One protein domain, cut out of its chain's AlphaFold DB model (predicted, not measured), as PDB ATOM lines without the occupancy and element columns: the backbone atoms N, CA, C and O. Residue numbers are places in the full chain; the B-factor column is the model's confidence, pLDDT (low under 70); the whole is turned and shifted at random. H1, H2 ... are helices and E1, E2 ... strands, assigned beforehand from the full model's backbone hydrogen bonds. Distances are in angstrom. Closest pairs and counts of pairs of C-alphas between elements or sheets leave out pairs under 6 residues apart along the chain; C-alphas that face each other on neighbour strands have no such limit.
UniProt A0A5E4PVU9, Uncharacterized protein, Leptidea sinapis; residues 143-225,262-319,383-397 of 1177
ATOM      1  N   PRO A 143      30.980  28.829 -42.466       39.62
ATOM      2  CA  PRO A 143      29.955  28.037 -43.139       39.62
ATOM      3  C   PRO A 143      29.988  26.597 -42.612       39.62
ATOM      4  O   PRO A 143      30.842  25.802 -42.993       39.62
ATOM      5  N   THR A 144      29.068  26.273 -41.709       44.53
ATOM      6  CA  THR A 144      28.872  24.921 -41.190       44.53
ATOM      7  C   THR A 144      28.340  24.006 -42.291       44.53
ATOM      8  O   THR A 144      27.631  24.453 -43.200       44.53
ATOM      9  N   VAL A 145      28.694  22.717 -42.221       48.34
ATOM     10  CA  VAL A 145      28.102  21.668 -43.065       48.34
ATOM     11  C   VAL A 145      26.582  21.801 -42.975       48.34
ATOM     12  O   VAL A 145      26.004  21.739 -41.892       48.34
ATOM     13  N   ARG A 146      25.944  22.083 -44.113       57.88
ATOM     14  CA  ARG A 146      24.524  22.440 -44.163       57.88
ATOM     15  C   ARG A 146      23.683  21.175 -44.058       57.88
ATOM     16  O   ARG A 146      23.731  20.344 -44.967       57.88
ATOM     17  N   SER A 147      22.909  21.045 -42.988       64.44
ATOM     18  CA  SER A 147      21.777  20.127 -42.960       64.44
ATOM     19  C   SER A 147      20.618  20.722 -43.757       64.44
ATOM     20  O   SER A 147      20.432  21.941 -43.811       64.44
ATOM     21  N   TYR A 148      19.854  19.863 -44.422       73.94
ATOM     22  CA  TYR A 148      18.674  20.251 -45.181       73.94
ATOM     23  C   TYR A 148      17.445  19.564 -44.601       73.94
ATOM     24  O   TYR A 148      17.478  18.411 -44.169       73.94
ATOM     25  N   THR A 149      16.333  20.281 -44.642       78.38
ATOM     26  CA  THR A 149      15.016  19.788 -44.268       78.38
ATOM     27  C   THR A 149      14.086  19.966 -45.460       78.38
ATOM     28  O   THR A 149      14.039  21.033 -46.076       78.38
ATOM     29  N   VAL A 150      13.336  18.924 -45.808       81.06
ATOM     30  CA  VAL A 150      12.366  18.958 -46.907       81.06
ATOM     31  C   VAL A 150      10.963  19.039 -46.324       81.06
ATOM     32  O   VAL A 150      10.494  18.121 -45.661       81.06
ATOM     33  N   VAL A 151      10.282  20.145 -46.590       81.62
ATOM     34  CA  VAL A 151       8.893  20.385 -46.203       81.62
ATOM     35  C   VAL A 151       7.989  20.030 -47.379       81.62
ATOM     36  O   VAL A 151       8.194  20.496 -48.496       81.62
ATOM     37  N   VAL A 152       6.978  19.206 -47.137       80.75
ATOM     38  CA  VAL A 152       5.998  18.738 -48.116       80.75
ATOM     39  C   VAL A 152       4.609  19.150 -47.657       80.75
ATOM     40  O   VAL A 152       4.087  18.637 -46.674       80.75
ATOM     41  N   HIS A 153       3.984  20.065 -48.384       77.31
ATOM     42  CA  HIS A 153       2.597  20.459 -48.160       77.31
ATOM     43  C   HIS A 153       1.684  19.666 -49.090       77.31
ATOM     44  O   HIS A 153       1.806  19.764 -50.315       77.31
ATOM     45  N   ILE A 154       0.753  18.896 -48.529       75.88
ATOM     46  CA  ILE A 154      -0.221  18.132 -49.315       75.88
ATOM     47  C   ILE A 154      -1.410  19.043 -49.609       75.88
ATOM     48  O   ILE A 154      -2.172  19.391 -48.710       75.88
ATOM     49  N   LYS A 155      -1.563  19.450 -50.872       69.69
ATOM     50  CA  LYS A 155      -2.632  20.365 -51.297       69.69
ATOM     51  C   LYS A 155      -3.928  19.639 -51.629       69.69
ATOM     52  O   LYS A 155      -4.997  20.158 -51.338       69.69
ATOM     53  N   ASN A 156      -3.840  18.487 -52.291       66.75
ATOM     54  CA  ASN A 156      -5.013  17.722 -52.701       66.75
ATOM     55  C   ASN A 156      -4.651  16.246 -52.922       66.75
ATOM     56  O   ASN A 156      -3.548  15.939 -53.381       66.75
ATOM     57  N   PHE A 157      -5.590  15.348 -52.643       66.44
ATOM     58  CA  PHE A 157      -5.496  13.924 -52.940       66.44
ATOM     59  C   PHE A 157      -6.852  13.437 -53.459       66.44
ATOM     60  O   PHE A 157      -7.853  13.479 -52.744       66.44
ATOM     61  N   VAL A 158      -6.888  12.992 -54.718       62.16
ATOM     62  CA  VAL A 158      -8.110  12.518 -55.383       62.16
ATOM     63  C   VAL A 158      -7.933  11.044 -55.730       62.16
ATOM     64  O   VAL A 158      -7.146  10.693 -56.610       62.16
ATOM     65  N   CYS A 159      -8.683  10.179 -55.047       59.81
ATOM     66  CA  CYS A 159      -8.693   8.735 -55.265       59.81
ATOM     67  C   CYS A 159     -10.141   8.235 -55.379       59.81
ATOM     68  O   CYS A 159     -11.021   8.736 -54.680       59.81
ATOM     69  N   ARG A 160     -10.409   7.260 -56.262       56.88
ATOM     70  CA  ARG A 160     -11.743   6.648 -56.446       56.88
ATOM     71  C   ARG A 160     -12.052   5.652 -55.318       56.88
ATOM     72  O   ARG A 160     -12.263   4.475 -55.574       56.88
ATOM     73  N   MET A 161     -12.038   6.114 -54.073       58.06
ATOM     74  CA  MET A 161     -12.326   5.301 -52.891       58.06
ATOM     75  C   MET A 161     -13.428   6.003 -52.096       58.06
ATOM     76  O   MET A 161     -13.301   7.188 -51.796       58.06
ATOM     77  N   SER A 162     -14.516   5.295 -51.782       54.12
ATOM     78  CA  SER A 162     -15.605   5.800 -50.928       54.12
ATOM     79  C   SER A 162     -15.233   5.837 -49.441       54.12
ATOM     80  O   SER A 162     -15.902   6.507 -48.659       54.12
ATOM     81  N   ASP A 163     -14.172   5.119 -49.066       59.38
ATOM     82  CA  ASP A 163     -13.797   4.852 -47.679       59.38
ATOM     83  C   ASP A 163     -12.651   5.767 -47.220       59.38
ATOM     84  O   ASP A 163     -11.892   6.309 -48.028       59.38
ATOM     85  N   THR A 164     -12.486   5.912 -45.903       62.03
ATOM     86  CA  THR A 164     -11.321   6.591 -45.320       62.03
ATOM     87  C   THR A 164     -10.023   5.890 -45.728       62.03
ATOM     88  O   THR A 164      -9.925   4.663 -45.643       62.03
ATOM     89  N   ALA A 165      -9.020   6.665 -46.139       67.38
ATOM     90  CA  ALA A 165      -7.718   6.152 -46.553       67.38
ATOM     91  C   ALA A 165      -6.612   6.676 -45.632       67.38
ATOM     92  O   ALA A 165      -6.654   7.814 -45.171       67.38
ATOM     93  N   GLU A 166      -5.594   5.862 -45.386       74.88
ATOM     94  CA  GLU A 166      -4.348   6.294 -44.755       74.88
ATOM     95  C   GLU A 166      -3.250   6.410 -45.816       74.88
ATOM     96  O   GLU A 166      -2.998   5.482 -46.583       74.88
ATOM     97  N   LEU A 167      -2.604   7.571 -45.882       76.06
ATOM     98  CA  LEU A 167      -1.483   7.846 -46.773       76.06
ATOM     99  C   LEU A 167      -0.183   7.615 -46.009       76.06
ATOM    100  O   LEU A 167       0.129   8.356 -45.081       76.06
ATOM    101  N   SER A 168       0.577   6.598 -46.398       81.50
ATOM    102  CA  SER A 168       1.906   6.320 -45.858       81.50
ATOM    103  C   SER A 168       2.968   6.917 -46.779       81.50
ATOM    104  O   SER A 168       3.182   6.424 -47.889       81.50
ATOM    105  N   LEU A 169       3.620   7.992 -46.334       83.44
ATOM    106  CA  LEU A 169       4.608   8.749 -47.108       83.44
ATOM    107  C   LEU A 169       6.021   8.532 -46.564       83.44
ATOM    108  O   LEU A 169       6.248   8.637 -45.358       83.44
ATOM    109  N   ALA A 170       6.977   8.264 -47.455       84.38
ATOM    110  CA  ALA A 170       8.399   8.163 -47.130       84.38
ATOM    111  C   ALA A 170       9.278   8.619 -48.307       84.38
ATOM    112  O   ALA A 170       8.877   8.520 -49.469       84.38
ATOM    113  N   LEU A 171      10.491   9.088 -48.008       84.56
ATOM    114  CA  LEU A 171      11.518   9.350 -49.016       84.56
ATOM    115  C   LEU A 171      12.319   8.077 -49.298       84.56
ATOM    116  O   LEU A 171      12.680   7.343 -48.375       84.56
ATOM    117  N   HIS A 172      12.611   7.838 -50.571       82.19
ATOM    118  CA  HIS A 172      13.421   6.729 -51.063       82.19
ATOM    119  C   HIS A 172      14.578   7.251 -51.919       82.19
ATOM    120  O   HIS A 172      14.437   8.253 -52.624       82.19
ATOM    121  N   ASP A 173      15.707   6.556 -51.862       78.38
ATOM    122  CA  ASP A 173      16.842   6.778 -52.761       78.38
ATOM    123  C   ASP A 173      16.561   6.184 -54.162       78.38
ATOM    124  O   ASP A 173      15.640   5.389 -54.358       78.38
ATOM    125  N   SER A 174      17.387   6.554 -55.137       72.25
ATOM    126  CA  SER A 174      17.513   5.983 -56.477       72.25
ATOM    127  C   SER A 174      17.619   4.457 -56.524       72.25
ATOM    128  O   SER A 174      17.134   3.850 -57.478       72.25
ATOM    129  N   SER A 175      18.173   3.827 -55.484       72.50
ATOM    130  CA  SER A 175      18.208   2.368 -55.313       72.50
ATOM    131  C   SER A 175      16.879   1.743 -54.851       72.50
ATOM    132  O   SER A 175      16.774   0.523 -54.747       72.50
ATOM    133  N   GLY A 176      15.858   2.554 -54.541       67.25
ATOM    134  CA  GLY A 176      14.583   2.110 -53.966       67.25
ATOM    135  C   GLY A 176      14.608   1.918 -52.444       67.25
ATOM    136  O   GLY A 176      13.574   1.620 -51.841       67.25
ATOM    137  N   THR A 177      15.756   2.130 -51.793       74.19
ATOM    138  CA  THR A 177      15.909   1.997 -50.337       74.19
ATOM    139  C   THR A 177      15.198   3.133 -49.598       74.19
ATOM    140  O   THR A 177      15.336   4.302 -49.955       74.19
ATOM    141  N   LYS A 178      14.445   2.800 -48.543       75.88
ATOM    142  CA  LYS A 178      13.722   3.772 -47.708       75.88
ATOM    143  C   LYS A 178      14.703   4.612 -46.871       75.88
ATOM    144  O   LYS A 178      15.410   4.067 -46.025       75.88
ATOM    145  N   LEU A 179      14.715   5.929 -47.089       77.12
ATOM    146  CA  LEU A 179      15.603   6.898 -46.430       77.12
ATOM    147  C   LEU A 179      15.028   7.461 -45.129       77.12
ATOM    148  O   LEU A 179      15.788   7.729 -44.201       77.12
ATOM    149  N   THR A 180      13.712   7.653 -45.042       82.81
ATOM    150  CA  THR A 180      13.043   8.266 -43.879       82.81
ATOM    151  C   THR A 180      11.983   7.350 -43.289       82.81
ATOM    152  O   THR A 180      11.529   6.404 -43.931       82.81
ATOM    153  N   GLU A 181      11.558   7.638 -42.063       81.25
ATOM    154  CA  GLU A 181      10.393   6.989 -41.458       81.25
ATOM    155  C   GLU A 181       9.147   7.143 -42.348       81.25
ATOM    156  O   GLU A 181       9.016   8.113 -43.100       81.25
ATOM    157  N   SER A 182       8.242   6.158 -42.294       78.50
ATOM    158  CA  SER A 182       6.941   6.283 -42.965       78.50
ATOM    159  C   SER A 182       5.990   7.026 -42.057       78.50
ATOM    160  O   SER A 182       5.685   6.539 -40.967       78.50
ATOM    161  N   VAL A 183       5.491   8.156 -42.533       79.25
ATOM    162  CA  VAL A 183       4.468   8.912 -41.823       79.25
ATOM    163  C   VAL A 183       3.107   8.545 -42.375       79.25
ATOM    164  O   VAL A 183       2.877   8.627 -43.580       79.25
ATOM    165  N   LEU A 184       2.217   8.136 -41.471       76.69
ATOM    166  CA  LEU A 184       0.825   7.830 -41.762       76.69
ATOM    167  C   LEU A 184      -0.017   9.089 -41.572       76.69
ATOM    168  O   LEU A 184      -0.113   9.631 -40.471       76.69
ATOM    169  N   LEU A 185      -0.648   9.540 -42.649       73.56
ATOM    170  CA  LEU A 185      -1.605  10.634 -42.644       73.56
ATOM    171  C   LEU A 185      -3.000  10.074 -42.898       73.56
ATOM    172  O   LEU A 185      -3.269   9.497 -43.948       73.56
ATOM    173  N   LYS A 186      -3.902  10.261 -41.933       71.50
ATOM    174  CA  LYS A 186      -5.315   9.916 -42.108       71.50
ATOM    175  C   LYS A 186      -5.957  10.913 -43.064       71.50
ATOM    176  O   LYS A 186      -6.016  12.103 -42.771       71.50
ATOM    177  N   TRP A 187      -6.451  10.416 -44.189       69.12
ATOM    178  CA  TRP A 187      -7.175  11.194 -45.179       69.12
ATOM    179  C   TRP A 187      -8.646  10.784 -45.172       69.12
ATOM    180  O   TRP A 187      -9.000   9.663 -45.552       69.12
ATOM    181  N   SER A 188      -9.522  11.696 -44.745       60.91
ATOM    182  CA  SER A 188     -10.962  11.527 -44.922       60.91
ATOM    183  C   SER A 188     -11.468  12.509 -45.988       60.91
ATOM    184  O   SER A 188     -11.059  13.673 -45.988       60.91
ATOM    185  N   PRO A 189     -12.368  12.078 -46.891       55.50
ATOM    186  CA  PRO A 189     -12.958  12.973 -47.885       55.50
ATOM    187  C   PRO A 189     -13.748  14.138 -47.255       55.50
ATOM    188  O   PRO A 189     -13.964  15.151 -47.912       55.50
ATOM    189  N   GLN A 190     -14.151  14.010 -45.984       51.69
ATOM    190  CA  GLN A 190     -14.852  15.040 -45.207       51.69
ATOM    191  C   GLN A 190     -13.890  16.059 -44.553       51.69
ATOM    192  O   GLN A 190     -14.234  17.235 -44.463       51.69
ATOM    193  N   LEU A 191     -12.661  15.662 -44.175       50.72
ATOM    194  CA  LEU A 191     -11.675  16.543 -43.515       50.72
ATOM    195  C   LEU A 191     -11.189  17.697 -44.406       50.72
ATOM    196  O   LEU A 191     -10.752  18.725 -43.892       50.72
ATOM    197  N   ALA A 192     -11.245  17.532 -45.732       47.69
ATOM    198  CA  ALA A 192     -10.774  18.531 -46.690       47.69
ATOM    199  C   ALA A 192     -11.595  19.839 -46.670       47.69
ATOM    200  O   ALA A 192     -11.110  20.851 -47.171       47.69
ATOM    201  N   MET A 193     -12.808  19.838 -46.093       43.84
ATOM    202  CA  MET A 193     -13.632  21.048 -45.937       43.84
ATOM    203  C   MET A 193     -13.489  21.746 -44.573       43.84
ATOM    204  O   MET A 193     -13.818  22.925 -44.486       43.84
ATOM    205  N   GLU A 194     -13.012  21.071 -43.519       43.59
ATOM    206  CA  GLU A 194     -13.049  21.611 -42.142       43.59
ATOM    207  C   GLU A 194     -11.712  22.185 -41.639       43.59
ATOM    208  O   GLU A 194     -11.694  22.971 -40.691       43.59
ATOM    209  N   LEU A 195     -10.581  21.851 -42.269       45.91
ATOM    210  CA  LEU A 195      -9.262  22.345 -41.859       45.91
ATOM    211  C   LEU A 195      -8.805  23.506 -42.755       45.91
ATOM    212  O   LEU A 195      -8.435  23.309 -43.908       45.91
ATOM    213  N   PHE A 196      -8.739  24.721 -42.197       47.19
ATOM    214  CA  PHE A 196      -8.172  25.912 -42.860       47.19
ATOM    215  C   PHE A 196      -6.658  25.804 -43.163       47.19
ATOM    216  O   PHE A 196      -6.087  26.697 -43.785       47.19
ATOM    217  N   THR A 197      -5.994  24.720 -42.746       53.12
ATOM    218  CA  THR A 197      -4.556  24.483 -42.933       53.12
ATOM    219  C   THR A 197      -4.306  23.125 -43.588       53.12
ATOM    220  O   THR A 197      -4.655  22.090 -43.020       53.12
ATOM    221  N   ALA A 198      -3.666  23.127 -44.760       58.19
ATOM    222  CA  ALA A 198      -3.224  21.913 -45.444       58.19
ATOM    223  C   ALA A 198      -2.216  21.125 -44.578       58.19
ATOM    224  O   ALA A 198      -1.324  21.751 -43.999       58.19
ATOM    225  N   PRO A 199      -2.307  19.782 -44.493       68.44
ATOM    226  CA  PRO A 199      -1.349  18.993 -43.726       68.44
ATOM    227  C   PRO A 199       0.059  19.116 -44.329       68.44
ATOM    228  O   PRO A 199       0.282  18.863 -45.519       68.44
ATOM    229  N   SER A 200       1.005  19.529 -43.488       73.12
ATOM    230  CA  SER A 200       2.433  19.643 -43.784       73.12
ATOM    231  C   SER A 200       3.193  18.448 -43.218       73.12
ATOM    232  O   SER A 200       2.971  18.019 -42.089       73.12
ATOM    233  N   LEU A 201       4.123  17.919 -44.000       80.69
ATOM    234  CA  LEU A 201       5.026  16.840 -43.630       80.69
ATOM    235  C   LEU A 201       6.460  17.349 -43.739       80.69
ATOM    236  O   LEU A 201       6.849  17.867 -44.777       80.69
ATOM    237  N   VAL A 202       7.250  17.215 -42.683       83.38
ATOM    238  CA  VAL A 202       8.620  17.734 -42.630       83.38
ATOM    239  C   VAL A 202       9.593  16.570 -42.479       83.38
ATOM    240  O   VAL A 202       9.583  15.871 -41.467       83.38
ATOM    241  N   PHE A 203      10.441  16.377 -43.486       84.12
ATOM    242  CA  PHE A 203      11.532  15.411 -43.487       84.12
ATOM    243  C   PHE A 203      12.825  16.082 -43.023       84.12
ATOM    244  O   PHE A 203      13.319  16.981 -43.703       84.12
ATOM    245  N   THR A 204      13.371  15.656 -41.885       78.00
ATOM    246  CA  THR A 204      14.555  16.270 -41.249       78.00
ATOM    247  C   THR A 204      15.784  15.357 -41.302       78.00
ATOM    248  O   THR A 204      15.677  14.167 -41.610       78.00
ATOM    249  N   ASP A 205      16.947  15.910 -40.943       71.56
ATOM    250  CA  ASP A 205      18.235  15.207 -40.795       71.56
ATOM    251  C   ASP A 205      18.850  14.729 -42.128       71.56
ATOM    252  O   ASP A 205      19.477  13.666 -42.208       71.56
ATOM    253  N   LEU A 206      18.666  15.511 -43.201       75.88
ATOM    254  CA  LEU A 206      19.210  15.215 -44.529       75.88
ATOM    255  C   LEU A 206      20.560  15.932 -44.720       75.88
ATOM    256  O   LEU A 206      20.681  17.130 -44.463       75.88
ATOM    257  N   GLY A 207      21.584  15.188 -45.150       68.38
ATOM    258  CA  GLY A 207      22.948  15.694 -45.361       68.38
ATOM    259  C   GLY A 207      23.106  16.490 -46.658       68.38
ATOM    260  O   GLY A 207      22.189  16.560 -47.476       68.38
ATOM    261  N   SER A 208      24.283  17.081 -46.879       63.47
ATOM    262  CA  SER A 208      24.555  17.913 -48.062       63.47
ATOM    263  C   SER A 208      24.583  17.150 -49.385       63.47
ATOM    264  O   SER A 208      24.368  17.753 -50.442       63.47
ATOM    265  N   ASP A 209      24.798  15.834 -49.340       59.28
ATOM    266  CA  ASP A 209      24.804  14.975 -50.526       59.28
ATOM    267  C   ASP A 209      23.413  14.800 -51.154       59.28
ATOM    268  O   ASP A 209      23.308  14.444 -52.329       59.28
ATOM    269  N   ILE A 210      22.347  15.219 -50.459       65.12
ATOM    270  CA  ILE A 210      20.984  15.260 -51.003       65.12
ATOM    271  C   ILE A 210      20.854  16.091 -52.286       65.12
ATOM    272  O   ILE A 210      19.957  15.861 -53.091       65.12
ATOM    273  N   LYS A 211      21.750  17.064 -52.502       60.50
ATOM    274  CA  LYS A 211      21.777  17.872 -53.730       60.50
ATOM    275  C   LYS A 211      22.275  17.087 -54.949       60.50
ATOM    276  O   LYS A 211      22.030  17.515 -56.074       60.50
ATOM    277  N   LYS A 212      23.000  15.984 -54.734       55.25
ATOM    278  CA  LYS A 212      23.607  15.160 -55.790       55.25
ATOM    279  C   LYS A 212      22.754  13.935 -56.139       55.25
ATOM    280  O   LYS A 212      22.827  13.460 -57.269       55.25
ATOM    281  N   GLU A 213      21.944  13.441 -55.203       64.69
ATOM    282  CA  GLU A 213      21.149  12.216 -55.361       64.69
ATOM    283  C   GLU A 213      19.710  12.479 -55.845       64.69
ATOM    284  O   GLU A 213      19.080  13.482 -55.512       64.69
ATOM    285  N   LYS A 214      19.155  11.552 -56.641       70.00
ATOM    286  CA  LYS A 214      17.738  11.583 -57.041       70.00
ATOM    287  C   LYS A 214      16.886  10.936 -55.950       70.00
ATOM    288  O   LYS A 214      16.941   9.722 -55.782       70.00
ATOM    289  N   ILE A 215      16.065  11.734 -55.272       76.94
ATOM    290  CA  ILE A 215      15.141  11.255 -54.238       76.94
ATOM    291  C   ILE A 215      13.724  11.128 -54.786       76.94
ATOM    292  O   ILE A 215      13.224  12.008 -55.490       76.94
ATOM    293  N   PHE A 216      13.058  10.045 -54.400       78.19
ATOM    294  CA  PHE A 216      11.676   9.752 -54.743       78.19
ATOM    295  C   PHE A 216      10.790   9.854 -53.498       78.19
ATOM    296  O   PHE A 216      11.049   9.206 -52.485       78.19
ATOM    297  N   LEU A 217       9.722  10.654 -53.568       81.12
ATOM    298  CA  LEU A 217       8.649  10.634 -52.572       81.12
ATOM    299  C   LEU A 217       7.684   9.502 -52.932       81.12
ATOM    300  O   LEU A 217       6.998   9.577 -53.951       81.12
ATOM    301  N   VAL A 218       7.625   8.464 -52.100       79.62
ATOM    302  CA  VAL A 218       6.744   7.311 -52.310       79.62
ATOM    303  C   VAL A 218       5.561   7.407 -51.353       79.62
ATOM    304  O   VAL A 218       5.738   7.521 -50.140       79.62
ATOM    305  N   CYS A 219       4.349   7.358 -51.905       79.00
ATOM    306  CA  CYS A 219       3.097   7.371 -51.157       79.00
ATOM    307  C   CYS A 219       2.370   6.035 -51.342       79.00
ATOM    308  O   CYS A 219       1.918   5.728 -52.444       79.00
ATOM    309  N   HIS A 220       2.221   5.261 -50.268       77.06
ATOM    310  CA  HIS A 220       1.378   4.068 -50.249       77.06
ATOM    311  C   HIS A 220      -0.004   4.436 -49.714       77.06
ATOM    312  O   HIS A 220      -0.120   5.030 -48.644       77.06
ATOM    313  N   ILE A 221      -1.050   4.081 -50.454       72.25
ATOM    314  CA  ILE A 221      -2.439   4.336 -50.066       72.25
ATOM    315  C   ILE A 221      -2.970   3.071 -49.388       72.25
ATOM    316  O   ILE A 221      -3.061   2.019 -50.018       72.25
ATOM    317  N   VAL A 222      -3.313   3.173 -48.108       68.56
ATOM    318  CA  VAL A 222      -3.868   2.082 -47.303       68.56
ATOM    319  C   VAL A 222      -5.372   2.297 -47.161       68.56
ATOM    320  O   VAL A 222      -5.819   3.301 -46.608       68.56
ATOM    321  N   ARG A 223      -6.172   1.359 -47.678       68.38
ATOM    322  CA  ARG A 223      -7.634   1.374 -47.523       68.38
ATOM    323  C   ARG A 223      -8.017   0.887 -46.126       68.38
ATOM    324  O   ARG A 223      -7.548  -0.167 -45.708       68.38
ATOM    325  N   ILE A 224      -8.935   1.592 -45.465       60.28
ATOM    326  CA  ILE A 224      -9.532   1.164 -44.194       60.28
ATOM    327  C   ILE A 224     -11.034   0.945 -44.411       60.28
ATOM    328  O   ILE A 224     -11.777   1.907 -44.574       60.28
ATOM    329  N   GLY A 225     -11.474  -0.317 -44.439       59.31
ATOM    330  CA  GLY A 225     -12.874  -0.711 -44.664       59.31
ATOM    331  C   GLY A 225     -13.052  -2.235 -44.738       59.31
ATOM    332  O   GLY A 225     -12.059  -2.967 -44.742       59.31
ATOM    333  N   GLY A 262      -4.623  11.477 -58.458       60.56
ATOM    334  CA  GLY A 262      -3.388  12.223 -58.243       60.56
ATOM    335  C   GLY A 262      -3.201  12.703 -56.812       60.56
ATOM    336  O   GLY A 262      -4.162  12.954 -56.083       60.56
ATOM    337  N   LEU A 263      -1.931  12.827 -56.430       72.25
ATOM    338  CA  LEU A 263      -1.481  13.476 -55.206       72.25
ATOM    339  C   LEU A 263      -0.783  14.783 -55.603       72.25
ATOM    340  O   LEU A 263       0.251  14.758 -56.269       72.25
ATOM    341  N   TRP A 264      -1.339  15.922 -55.195       73.19
ATOM    342  CA  TRP A 264      -0.744  17.237 -55.427       73.19
ATOM    343  C   TRP A 264       0.005  17.683 -54.181       73.19
ATOM    344  O   TRP A 264      -0.597  17.977 -53.145       73.19
ATOM    345  N   VAL A 265       1.326  17.769 -54.307       76.75
ATOM    346  CA  VAL A 265       2.227  18.226 -53.248       76.75
ATOM    347  C   VAL A 265       2.983  19.474 -53.673       76.75
ATOM    348  O   VAL A 265       3.299  19.667 -54.845       76.75
ATOM    349  N   TYR A 266       3.287  20.322 -52.699       78.06
ATOM    350  CA  TYR A 266       4.253  21.404 -52.826       78.06
ATOM    351  C   TYR A 266       5.455  21.076 -51.942       78.06
ATOM    352  O   TYR A 266       5.282  20.850 -50.746       78.06
ATOM    353  N   LEU A 267       6.650  21.014 -52.534       78.56
ATOM    354  CA  LEU A 267       7.897  20.752 -51.817       78.56
ATOM    355  C   LEU A 267       8.688  22.050 -51.645       78.56
ATOM    356  O   LEU A 267       8.881  22.792 -52.607       78.56
ATOM    357  N   GLN A 268       9.190  22.278 -50.438       81.06
ATOM    358  CA  GLN A 268      10.085  23.374 -50.097       81.06
ATOM    359  C   GLN A 268      11.301  22.811 -49.360       81.06
ATOM    360  O   GLN A 268      11.163  22.104 -48.366       81.06
ATOM    361  N   MET A 269      12.500  23.122 -49.844       79.88
ATOM    362  CA  MET A 269      13.749  22.773 -49.167       79.88
ATOM    363  C   MET A 269      14.183  23.949 -48.292       79.88
ATOM    364  O   MET A 269      14.242  25.082 -48.769       79.88
ATOM    365  N   VAL A 270      14.470  23.682 -47.021       78.50
ATOM    366  CA  VAL A 270      14.908  24.671 -46.028       78.50
ATOM    367  C   VAL A 270      16.268  24.238 -45.486       78.50
ATOM    368  O   VAL A 270      16.481  23.052 -45.236       78.50
ATOM    369  N   GLU A 271      17.199  25.179 -45.344       73.50
ATOM    370  CA  GLU A 271      18.505  24.914 -44.727       73.50
ATOM    371  C   GLU A 271      18.367  24.947 -43.194       73.50
ATOM    372  O   GLU A 271      17.715  25.835 -42.647       73.50
ATOM    373  N   GLY A 272      18.967  23.971 -42.511       68.38
ATOM    374  CA  GLY A 272      19.011  23.874 -41.053       68.38
ATOM    375  C   GLY A 272      18.250  22.688 -40.451       68.38
ATOM    376  O   GLY A 272      17.370  22.076 -41.065       68.38
ATOM    377  N   ASP A 273      18.599  22.385 -39.199       66.94
ATOM    378  CA  ASP A 273      17.969  21.339 -38.385       66.94
ATOM    379  C   ASP A 273      16.600  21.780 -37.845       66.94
ATOM    380  O   ASP A 273      16.272  22.967 -37.786       66.94
ATOM    381  N   LEU A 274      15.815  20.832 -37.317       69.50
ATOM    382  CA  LEU A 274      14.488  21.096 -36.742       69.50
ATOM    383  C   LEU A 274      14.478  22.219 -35.682       69.50
ATOM    384  O   LEU A 274      13.515  22.981 -35.589       69.50
ATOM    385  N   LYS A 275      15.540  22.331 -34.868       70.06
ATOM    386  CA  LYS A 275      15.679  23.400 -33.861       70.06
ATOM    387  C   LYS A 275      15.874  24.770 -34.511       70.06
ATOM    388  O   LYS A 275      15.267  25.738 -34.062       70.06
ATOM    389  N   GLN A 276      16.679  24.827 -35.566       69.88
ATOM    390  CA  GLN A 276      16.965  26.045 -36.312       69.88
ATOM    391  C   GLN A 276      15.727  26.506 -37.086       69.88
ATOM    392  O   GLN A 276      15.338  27.663 -36.991       69.88
ATOM    393  N   ILE A 277      15.008  25.579 -37.724       72.38
ATOM    394  CA  ILE A 277      13.757  25.876 -38.434       72.38
ATOM    395  C   ILE A 277      12.670  26.365 -37.477       72.38
ATOM    396  O   ILE A 277      11.938  27.291 -37.812       72.38
ATOM    397  N   ARG A 278      12.583  25.810 -36.262       71.69
ATOM    398  CA  ARG A 278      11.673  26.328 -35.225       71.69
ATOM    399  C   ARG A 278      11.957  27.781 -34.843       71.69
ATOM    400  O   ARG A 278      11.022  28.476 -34.463       71.69
ATOM    401  N   GLN A 279      13.215  28.214 -34.905       70.69
ATOM    402  CA  GLN A 279      13.627  29.572 -34.547       70.69
ATOM    403  C   GLN A 279      13.500  30.540 -35.728       70.69
ATOM    404  O   GLN A 279      12.950  31.625 -35.570       70.69
ATOM    405  N   GLU A 280      13.975  30.141 -36.908       70.50
ATOM    406  CA  GLU A 280      14.051  30.992 -38.101       70.50
ATOM    407  C   GLU A 280      12.737  31.014 -38.896       70.50
ATOM    408  O   GLU A 280      12.362  32.045 -39.447       70.50
ATOM    409  N   ASN A 281      11.997  29.899 -38.926       69.25
ATOM    410  CA  ASN A 281      10.759  29.738 -39.692       69.25
ATOM    411  C   ASN A 281       9.633  29.099 -38.849       69.25
ATOM    412  O   ASN A 281       9.119  28.029 -39.197       69.25
ATOM    413  N   PRO A 282       9.187  29.743 -37.750       69.31
ATOM    414  CA  PRO A 282       8.192  29.167 -36.843       69.31
ATOM    415  C   PRO A 282       6.868  28.823 -37.545       69.31
ATOM    416  O   PRO A 282       6.232  27.833 -37.202       69.31
ATOM    417  N   HIS A 283       6.491  29.570 -38.586       68.38
ATOM    418  CA  HIS A 283       5.275  29.353 -39.378       68.38
ATOM    419  C   HIS A 283       5.210  27.988 -40.093       68.38
ATOM    420  O   HIS A 283       4.116  27.514 -40.381       68.38
ATOM    421  N   ILE A 284       6.349  27.333 -40.347       68.69
ATOM    422  CA  ILE A 284       6.411  25.989 -40.954       68.69
ATOM    423  C   ILE A 284       6.052  24.899 -39.926       68.69
ATOM    424  O   ILE A 284       5.552  23.825 -40.263       68.69
ATOM    425  N   VAL A 285       6.307  25.176 -38.646       65.81
ATOM    426  CA  VAL A 285       6.209  24.212 -37.539       65.81
ATOM    427  C   VAL A 285       4.898  24.362 -36.752       65.81
ATOM    428  O   VAL A 285       4.586  23.529 -35.902       65.81
ATOM    429  N   VAL A 286       4.107  25.398 -37.030       61.47
ATOM    430  CA  VAL A 286       2.825  25.669 -36.364       61.47
ATOM    431  C   VAL A 286       1.684  24.960 -37.109       61.47
ATOM    432  O   VAL A 286       1.437  25.255 -38.274       61.47
ATOM    433  N   GLY A 287       0.965  24.049 -36.438       63.16
ATOM    434  CA  GLY A 287      -0.222  23.360 -36.980       63.16
ATOM    435  C   GLY A 287      -0.155  21.827 -36.909       63.16
ATOM    436  O   GLY A 287       0.594  21.265 -36.112       63.16
ATOM    437  N   ASN A 288      -0.944  21.147 -37.752       63.91
ATOM    438  CA  ASN A 288      -1.009  19.680 -37.875       63.91
ATOM    439  C   ASN A 288       0.175  19.123 -38.704       63.91
ATOM    440  O   ASN A 288      -0.020  18.415 -39.693       63.91
ATOM    441  N   THR A 289       1.401  19.524 -38.346       71.00
ATOM    442  CA  THR A 289       2.630  19.180 -39.074       71.00
ATOM    443  C   THR A 289       3.204  17.864 -38.558       71.00
ATOM    444  O   THR A 289       3.566  17.757 -37.385       71.00
ATOM    445  N   ALA A 290       3.321  16.867 -39.431       74.38
ATOM    446  CA  ALA A 290       3.961  15.600 -39.101       74.38
ATOM    447  C   ALA A 290       5.465  15.649 -39.418       74.38
ATOM    448  O   ALA A 290       5.881  16.287 -40.384       74.38
ATOM    449  N   PHE A 291       6.284  14.968 -38.618       79.88
ATOM    450  CA  PHE A 291       7.740  14.931 -38.784       79.88
ATOM    451  C   PHE A 291       8.191  13.513 -39.117       79.88
ATOM    452  O   PHE A 291       7.748  12.568 -38.470       79.88
ATOM    453  N   ALA A 292       9.089  13.375 -40.089       82.00
ATOM    454  CA  ALA A 292       9.774  12.121 -40.377       82.00
ATOM    455  C   ALA A 292      11.286  12.348 -40.346       82.00
ATOM    456  O   ALA A 292      11.810  13.201 -41.064       82.00
ATOM    457  N   ARG A 293      12.000  11.570 -39.534       79.00
ATOM    458  CA  ARG A 293      13.466  11.631 -39.480       79.00
ATOM    459  C   ARG A 293      14.090  10.666 -40.484       79.00
ATOM    460  O   ARG A 293      13.466   9.679 -40.893       79.00
ATOM    461  N   LYS A 294      15.343  10.924 -40.861       82.50
ATOM    462  CA  LYS A 294      16.175   9.966 -41.607       82.50
ATOM    463  C   LYS A 294      16.337   8.669 -40.796       82.50
ATOM    464  O   LYS A 294      16.589   8.709 -39.593       82.50
ATOM    465  N   MET A 295      16.202   7.517 -41.452       74.62
ATOM    466  CA  MET A 295      16.376   6.181 -40.870       74.62
ATOM    467  C   MET A 295      17.866   5.885 -40.669       74.62
ATOM    468  O   MET A 295      18.569   5.501 -41.607       74.62
ATOM    469  N   GLY A 296      18.359   5.982 -39.437       71.94
ATOM    470  CA  GLY A 296      19.800   5.976 -39.162       71.94
ATOM    471  C   GLY A 296      20.313   7.355 -38.789       71.94
ATOM    472  O   GLY A 296      19.554   8.320 -38.758       71.94
ATOM    473  N   PHE A 297      21.604   7.447 -38.490       68.31
ATOM    474  CA  PHE A 297      22.203   8.723 -38.128       68.31
ATOM    475  C   PHE A 297      22.327   9.661 -39.340       68.31
ATOM    476  O   PHE A 297      22.531   9.188 -40.465       68.31
ATOM    477  N   PRO A 298      22.198  10.984 -39.131       64.88
ATOM    478  CA  PRO A 298      22.677  11.960 -40.102       64.88
ATOM    479  C   PRO A 298      24.180  11.772 -40.350       64.88
ATOM    480  O   PRO A 298      24.889  11.160 -39.555       64.88
ATOM    481  N   GLU A 299      24.675  12.309 -41.466       61.78
ATOM    482  CA  GLU A 299      26.108  12.260 -41.798       61.78
ATOM    483  C   GLU A 299      26.987  12.960 -40.759       61.78
ATOM    484  O   GLU A 299      28.147  12.589 -40.606       61.78
ATOM    485  N   VAL A 300      26.436  13.945 -40.049       60.03
ATOM    486  CA  VAL A 300      27.103  14.680 -38.976       60.03
ATOM    487  C   VAL A 300      26.280  14.509 -37.707       60.03
ATOM    488  O   VAL A 300      25.121  14.914 -37.662       60.03
ATOM    489  N   ILE A 301      26.875  13.904 -36.680       63.28
ATOM    490  CA  ILE A 301      26.280  13.773 -35.345       63.28
ATOM    491  C   ILE A 301      26.871  14.885 -34.485       63.28
ATOM    492  O   ILE A 301      28.089  14.979 -34.358       63.28
ATOM    493  N   LEU A 302      26.030  15.747 -33.917       58.91
ATOM    494  CA  LEU A 302      26.502  16.827 -33.052       58.91
ATOM    495  C   LEU A 302      26.826  16.297 -31.641       58.91
ATOM    496  O   LEU A 302      26.107  15.429 -31.134       58.91
ATOM    497  N   PRO A 303      27.861  16.834 -30.966       54.06
ATOM    498  CA  PRO A 303      28.148  16.483 -29.580       54.06
ATOM    499  C   PRO A 303      26.945  16.814 -28.680       54.06
ATOM    500  O   PRO A 303      26.448  17.941 -28.670       54.06
ATOM    501  N   GLY A 304      26.459  15.810 -27.944       55.78
ATOM    502  CA  GLY A 304      25.268  15.903 -27.090       55.78
ATOM    503  C   GLY A 304      23.953  15.435 -27.731       55.78
ATOM    504  O   GLY A 304      22.920  15.462 -27.058       55.78
ATOM    505  N   ASP A 305      23.959  14.986 -28.992       63.41
ATOM    506  CA  ASP A 305      22.768  14.410 -29.624       63.41
ATOM    507  C   ASP A 305      22.502  12.974 -29.124       63.41
ATOM    508  O   ASP A 305      23.261  12.029 -29.366       63.41
ATOM    509  N   ALA A 306      21.418  12.802 -28.365       63.75
ATOM    510  CA  ALA A 306      21.044  11.533 -27.750       63.75
ATOM    511  C   ALA A 306      19.918  10.866 -28.549       63.75
ATOM    512  O   ALA A 306      18.737  11.142 -28.322       63.75
ATOM    513  N   ARG A 307      20.280   9.945 -29.446       73.88
ATOM    514  CA  ARG A 307      19.332   9.160 -30.249       73.88
ATOM    515  C   ARG A 307      19.417   7.693 -29.852       73.88
ATOM    516  O   ARG A 307      20.519   7.185 -29.684       73.88
ATOM    517  N   ASN A 308      18.273   7.038 -29.649       74.88
ATOM    518  CA  ASN A 308      18.172   5.645 -29.193       74.88
ATOM    519  C   ASN A 308      16.980   4.947 -29.861       74.88
ATOM    520  O   ASN A 308      16.080   4.448 -29.185       74.88
ATOM    521  N   ASP A 309      16.972   4.940 -31.189       77.38
ATOM    522  CA  ASP A 309      15.857   4.402 -31.964       77.38
ATOM    523  C   ASP A 309      16.138   2.943 -32.341       77.38
ATOM    524  O   ASP A 309      17.236   2.599 -32.789       77.38
ATOM    525  N   LEU A 310      15.142   2.071 -32.171       78.19
ATOM    526  CA  LEU A 310      15.184   0.686 -32.632       78.19
ATOM    527  C   LEU A 310      14.127   0.499 -33.714       78.19
ATOM    528  O   LEU A 310      12.929   0.464 -33.432       78.19
ATOM    529  N   TYR A 311      14.580   0.341 -34.950       78.25
ATOM    530  CA  TYR A 311      13.693   0.038 -36.063       78.25
ATOM    531  C   TYR A 311      13.568  -1.472 -36.217       78.25
ATOM    532  O   TYR A 311      14.569  -2.162 -36.416       78.25
ATOM    533  N   VAL A 312      12.338  -1.972 -36.131       77.88
ATOM    534  CA  VAL A 312      12.004  -3.385 -36.324       77.88
ATOM    535  C   VAL A 312      11.138  -3.497 -37.571       77.88
ATOM    536  O   VAL A 312      10.012  -3.005 -37.598       77.88
ATOM    537  N   THR A 313      11.667  -4.140 -38.607       76.00
ATOM    538  CA  THR A 313      10.966  -4.383 -39.868       76.00
ATOM    539  C   THR A 313      10.699  -5.872 -39.997       76.00
ATOM    540  O   THR A 313      11.621  -6.687 -39.982       76.00
ATOM    541  N   ILE A 314       9.431  -6.239 -40.142       78.44
ATOM    542  CA  ILE A 314       9.040  -7.619 -40.428       78.44
ATOM    543  C   ILE A 314       9.188  -7.822 -41.938       78.44
ATOM    544  O   ILE A 314       8.472  -7.188 -42.710       78.44
ATOM    545  N   CYS A 315      10.146  -8.649 -42.361       74.75
ATOM    546  CA  CYS A 315      10.497  -8.805 -43.775       74.75
ATOM    547  C   CYS A 315       9.645  -9.880 -44.452       74.75
ATOM    548  O   CYS A 315       9.032  -9.636 -45.489       74.75
ATOM    549  N   SER A 316       9.602 -11.078 -43.872       75.44
ATOM    550  CA  SER A 316       8.798 -12.192 -44.374       75.44
ATOM    551  C   SER A 316       8.541 -13.224 -43.278       75.44
ATOM    552  O   SER A 316       9.335 -13.377 -42.349       75.44
ATOM    553  N   GLY A 317       7.428 -13.945 -43.390       74.56
ATOM    554  CA  GLY A 317       7.097 -15.059 -42.511       74.56
ATOM    555  C   GLY A 317       6.569 -16.236 -43.321       74.56
ATOM    556  O   GLY A 317       5.635 -16.069 -44.102       74.56
ATOM    557  N   SER A 318       7.160 -17.415 -43.148       74.12
ATOM    558  CA  SER A 318       6.626 -18.679 -43.649       74.12
ATOM    559  C   SER A 318       6.125 -19.472 -42.454       74.12
ATOM    560  O   SER A 318       6.916 -19.849 -41.596       74.12
ATOM    561  N   PHE A 319       4.821 -19.731 -42.399       75.62
ATOM    562  CA  PHE A 319       4.189 -20.463 -41.302       75.62
ATOM    563  C   PHE A 319       3.567 -21.755 -41.820       75.62
ATOM    564  O   PHE A 319       2.984 -21.807 -42.906       75.62
ATOM    565  N   ASP A 383       8.435 -23.197 -39.309       76.06
ATOM    566  CA  ASP A 383       8.046 -21.801 -39.224       76.06
ATOM    567  C   ASP A 383       9.314 -20.940 -39.232       76.06
ATOM    568  O   ASP A 383      10.270 -21.186 -38.491       76.06
ATOM    569  N   THR A 384       9.353 -19.944 -40.110       75.69
ATOM    570  CA  THR A 384      10.431 -18.956 -40.175       75.69
ATOM    571  C   THR A 384       9.827 -17.566 -40.175       75.69
ATOM    572  O   THR A 384       8.949 -17.257 -40.974       75.69
ATOM    573  N   LEU A 385      10.313 -16.712 -39.280       80.44
ATOM    574  CA  LEU A 385      10.006 -15.288 -39.267       80.44
ATOM    575  C   LEU A 385      11.323 -14.538 -39.432       80.44
ATOM    576  O   LEU A 385      12.217 -14.661 -38.596       80.44
ATOM    577  N   THR A 386      11.452 -13.781 -40.515       80.44
ATOM    578  CA  THR A 386      12.606 -12.912 -40.735       80.44
ATOM    579  C   THR A 386      12.264 -11.502 -40.271       80.44
ATOM    580  O   THR A 386      11.348 -10.848 -40.778       80.44
ATOM    581  N   VAL A 387      13.001 -11.041 -39.264       81.62
ATOM    582  CA  VAL A 387      12.870  -9.698 -38.703       81.62
ATOM    583  C   VAL A 387      14.188  -8.973 -38.922       81.62
ATOM    584  O   VAL A 387      15.225  -9.397 -38.415       81.62
ATOM    585  N   ALA A 388      14.156  -7.879 -39.675       77.44
ATOM    586  CA  ALA A 388      15.287  -6.973 -39.772       77.44
ATOM    587  C   ALA A 388      15.228  -5.977 -38.613       77.44
ATOM    588  O   ALA A 388      14.200  -5.343 -38.371       77.44
ATOM    589  N   THR A 389      16.341  -5.826 -37.901       78.50
ATOM    590  CA  THR A 389      16.481  -4.837 -36.830       78.50
ATOM    591  C   THR A 389      17.598  -3.864 -37.180       78.50
ATOM    592  O   THR A 389      18.661  -4.270 -37.648       78.50
ATOM    593  N   LYS A 390      17.356  -2.568 -36.984       75.00
ATOM    594  CA  LYS A 390      18.360  -1.510 -37.146       75.00
ATOM    595  C   LYS A 390      18.392  -0.687 -35.863       75.00
ATOM    596  O   LYS A 390      17.470   0.087 -35.604       75.00
ATOM    597  N   LEU A 391      19.438  -0.879 -35.059       76.94
ATOM    598  CA  LEU A 391      19.687  -0.094 -33.851       76.94
ATOM    599  C   LEU A 391      20.411   1.203 -34.222       76.94
ATOM    600  O   LEU A 391      21.452   1.185 -34.872       76.94
ATOM    601  N   CYS A 392      19.853   2.332 -33.803       74.88
ATOM    602  CA  CYS A 392      20.422   3.662 -33.983       74.88
ATOM    603  C   CYS A 392      20.594   4.295 -32.600       74.88
ATOM    604  O   CYS A 392      19.714   5.016 -32.131       74.88
ATOM    605  N   SER A 393      21.706   3.975 -31.930       76.12
ATOM    606  CA  SER A 393      22.002   4.447 -30.575       76.12
ATOM    607  C   SER A 393      23.361   5.138 -30.485       76.12
ATOM    608  O   SER A 393      24.343   4.623 -31.012       76.12
ATOM    609  N   THR A 394      23.406   6.290 -29.807       71.81
ATOM    610  CA  THR A 394      24.649   6.951 -29.353       71.81
ATOM    611  C   THR A 394      25.051   6.549 -27.935       71.81
ATOM    612  O   THR A 394      26.012   7.076 -27.399       71.81
ATOM    613  N   LYS A 395      24.314   5.631 -27.295       70.81
ATOM    614  CA  LYS A 395      24.575   5.181 -25.913       70.81
ATOM    615  C   LYS A 395      24.904   3.701 -25.796       70.81
ATOM    616  O   LYS A 395      25.563   3.287 -24.853       70.81
ATOM    617  N   LEU A 396      24.400   2.887 -26.718       70.44
ATOM    618  CA  LEU A 396      24.531   1.438 -26.687       70.44
ATOM    619  C   LEU A 396      25.090   0.955 -28.021       70.44
ATOM    620  O   LEU A 396      24.414   1.014 -29.047       70.44
ATOM    621  N   THR A 397      26.317   0.443 -27.994       77.12
ATOM    622  CA  THR A 397      26.914  -0.269 -29.125       77.12
ATOM    623  C   THR A 397      26.656  -1.773 -29.004       77.12
ATOM    624  O   THR A 397      26.641  -2.330 -27.907       77.12
TER     625      THR A 397
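Overview. This is residues 143 to 225, 262 to 319 and 383 to 397 of the 1177 residues of an uncharacterized protein of Leptidea sinapis (UniProt A0A5E4PVU9). Two small, strongly twisted sheets, E6 E1 E4 E7 and E3 E2 E5, are stacked face to face as a sandwich, and a long two-stranded ribbon, E8 and E9, reaches away from it as an arm. The short helices H2 and H3 sit together at the first sheet, and H1 lies by the end of E4. The 156 printed residues hold nine named strands and three named helices, in the order E1 E2 E3 E4 H1 E5 E6 H2 H3 E7 E8 E9, and the class is mostly strand. The first sheet is mixed; the second and the ribbon are antiparallel. The whole is compact, with a radius of gyration of the C-alphas of 17.5 A and spans of 53 by 49 by 27 A.

Along the chain. E1, residues 148 to 158, begins at C-alpha 148 (18.674, 20.251, -45.181), is 29.7 A long and bends by 54 degrees at residue 155. E2 is residues 165 to 172, 21.6 A; E3 is 183 to 187; E4 is 200 to 206, 17.4 A. H1, residues 208 to 211, is followed by E5, residues 216 to 223, 22.3 A. E6, residues 262 to 271, is 28.7 A long. H2 is residues 274 to 280, H3 is 282 to 285 and E7 is 290 to 293. E8, residues 308 to 318, is 30.6 A long; E9, residues 384 to 393, is 27.8 A long and ends at C-alpha 393 (22.002, 4.447, -30.575).

Arrangement. E1 is antiparallel to E6, with N 151 and O 268 2.8 A apart, and to E4, with N 150 and O 203 2.9 A apart. E7 is parallel to E4, with N 202 and O 290 2.8 A apart. E6, H2 H3, E7 form a split strand-helix-strand unit, two strands running the same way with E1 and E4 between them; its crossover is right-handed. H2 and H3 touch only at the corner, with Arg 278 and Val 285 the closest C-alphas at 6.3 A. H1, H2 and H3 each only graze this sheet, H1 only just, with 5 pairs of C-alphas within 10 A. In the other sheet E2 and E3 are a hairpin, with N 167 and O 185 2.8 A apart, and E5 is antiparallel to E2, with N 168 and O 220 2.8 A apart. The sandwich's sheets are 9.3 A centre to centre where they face each other, with best planes 44 degrees apart. The closest C-alphas of E3 and E7, Val 183 and Ala 292, are 6.4 A apart. E8 and E9 are antiparallel at 168 degrees, with N 313 and O 388 2.8 A apart; E7 and E8 are apart. Every O i to N i+4 pair is within hydrogen-bond range in H2; H1 and H3 are too short for such a pair.

Size, cuts and confidence. The C-alphas of Pro 143 and Phe 319, the two farthest apart, are 55.0 A apart. Residues 226 to 261 and 320 to 382 are not printed; the gaps between C-alphas are 21.0 A and 4.6 A. The links E3 to E4 and E7 to E8 are long. Mean pLDDT of the printed part is 70.1, and 64 residues are under 70, among them 187 to 199 and 297 to 306.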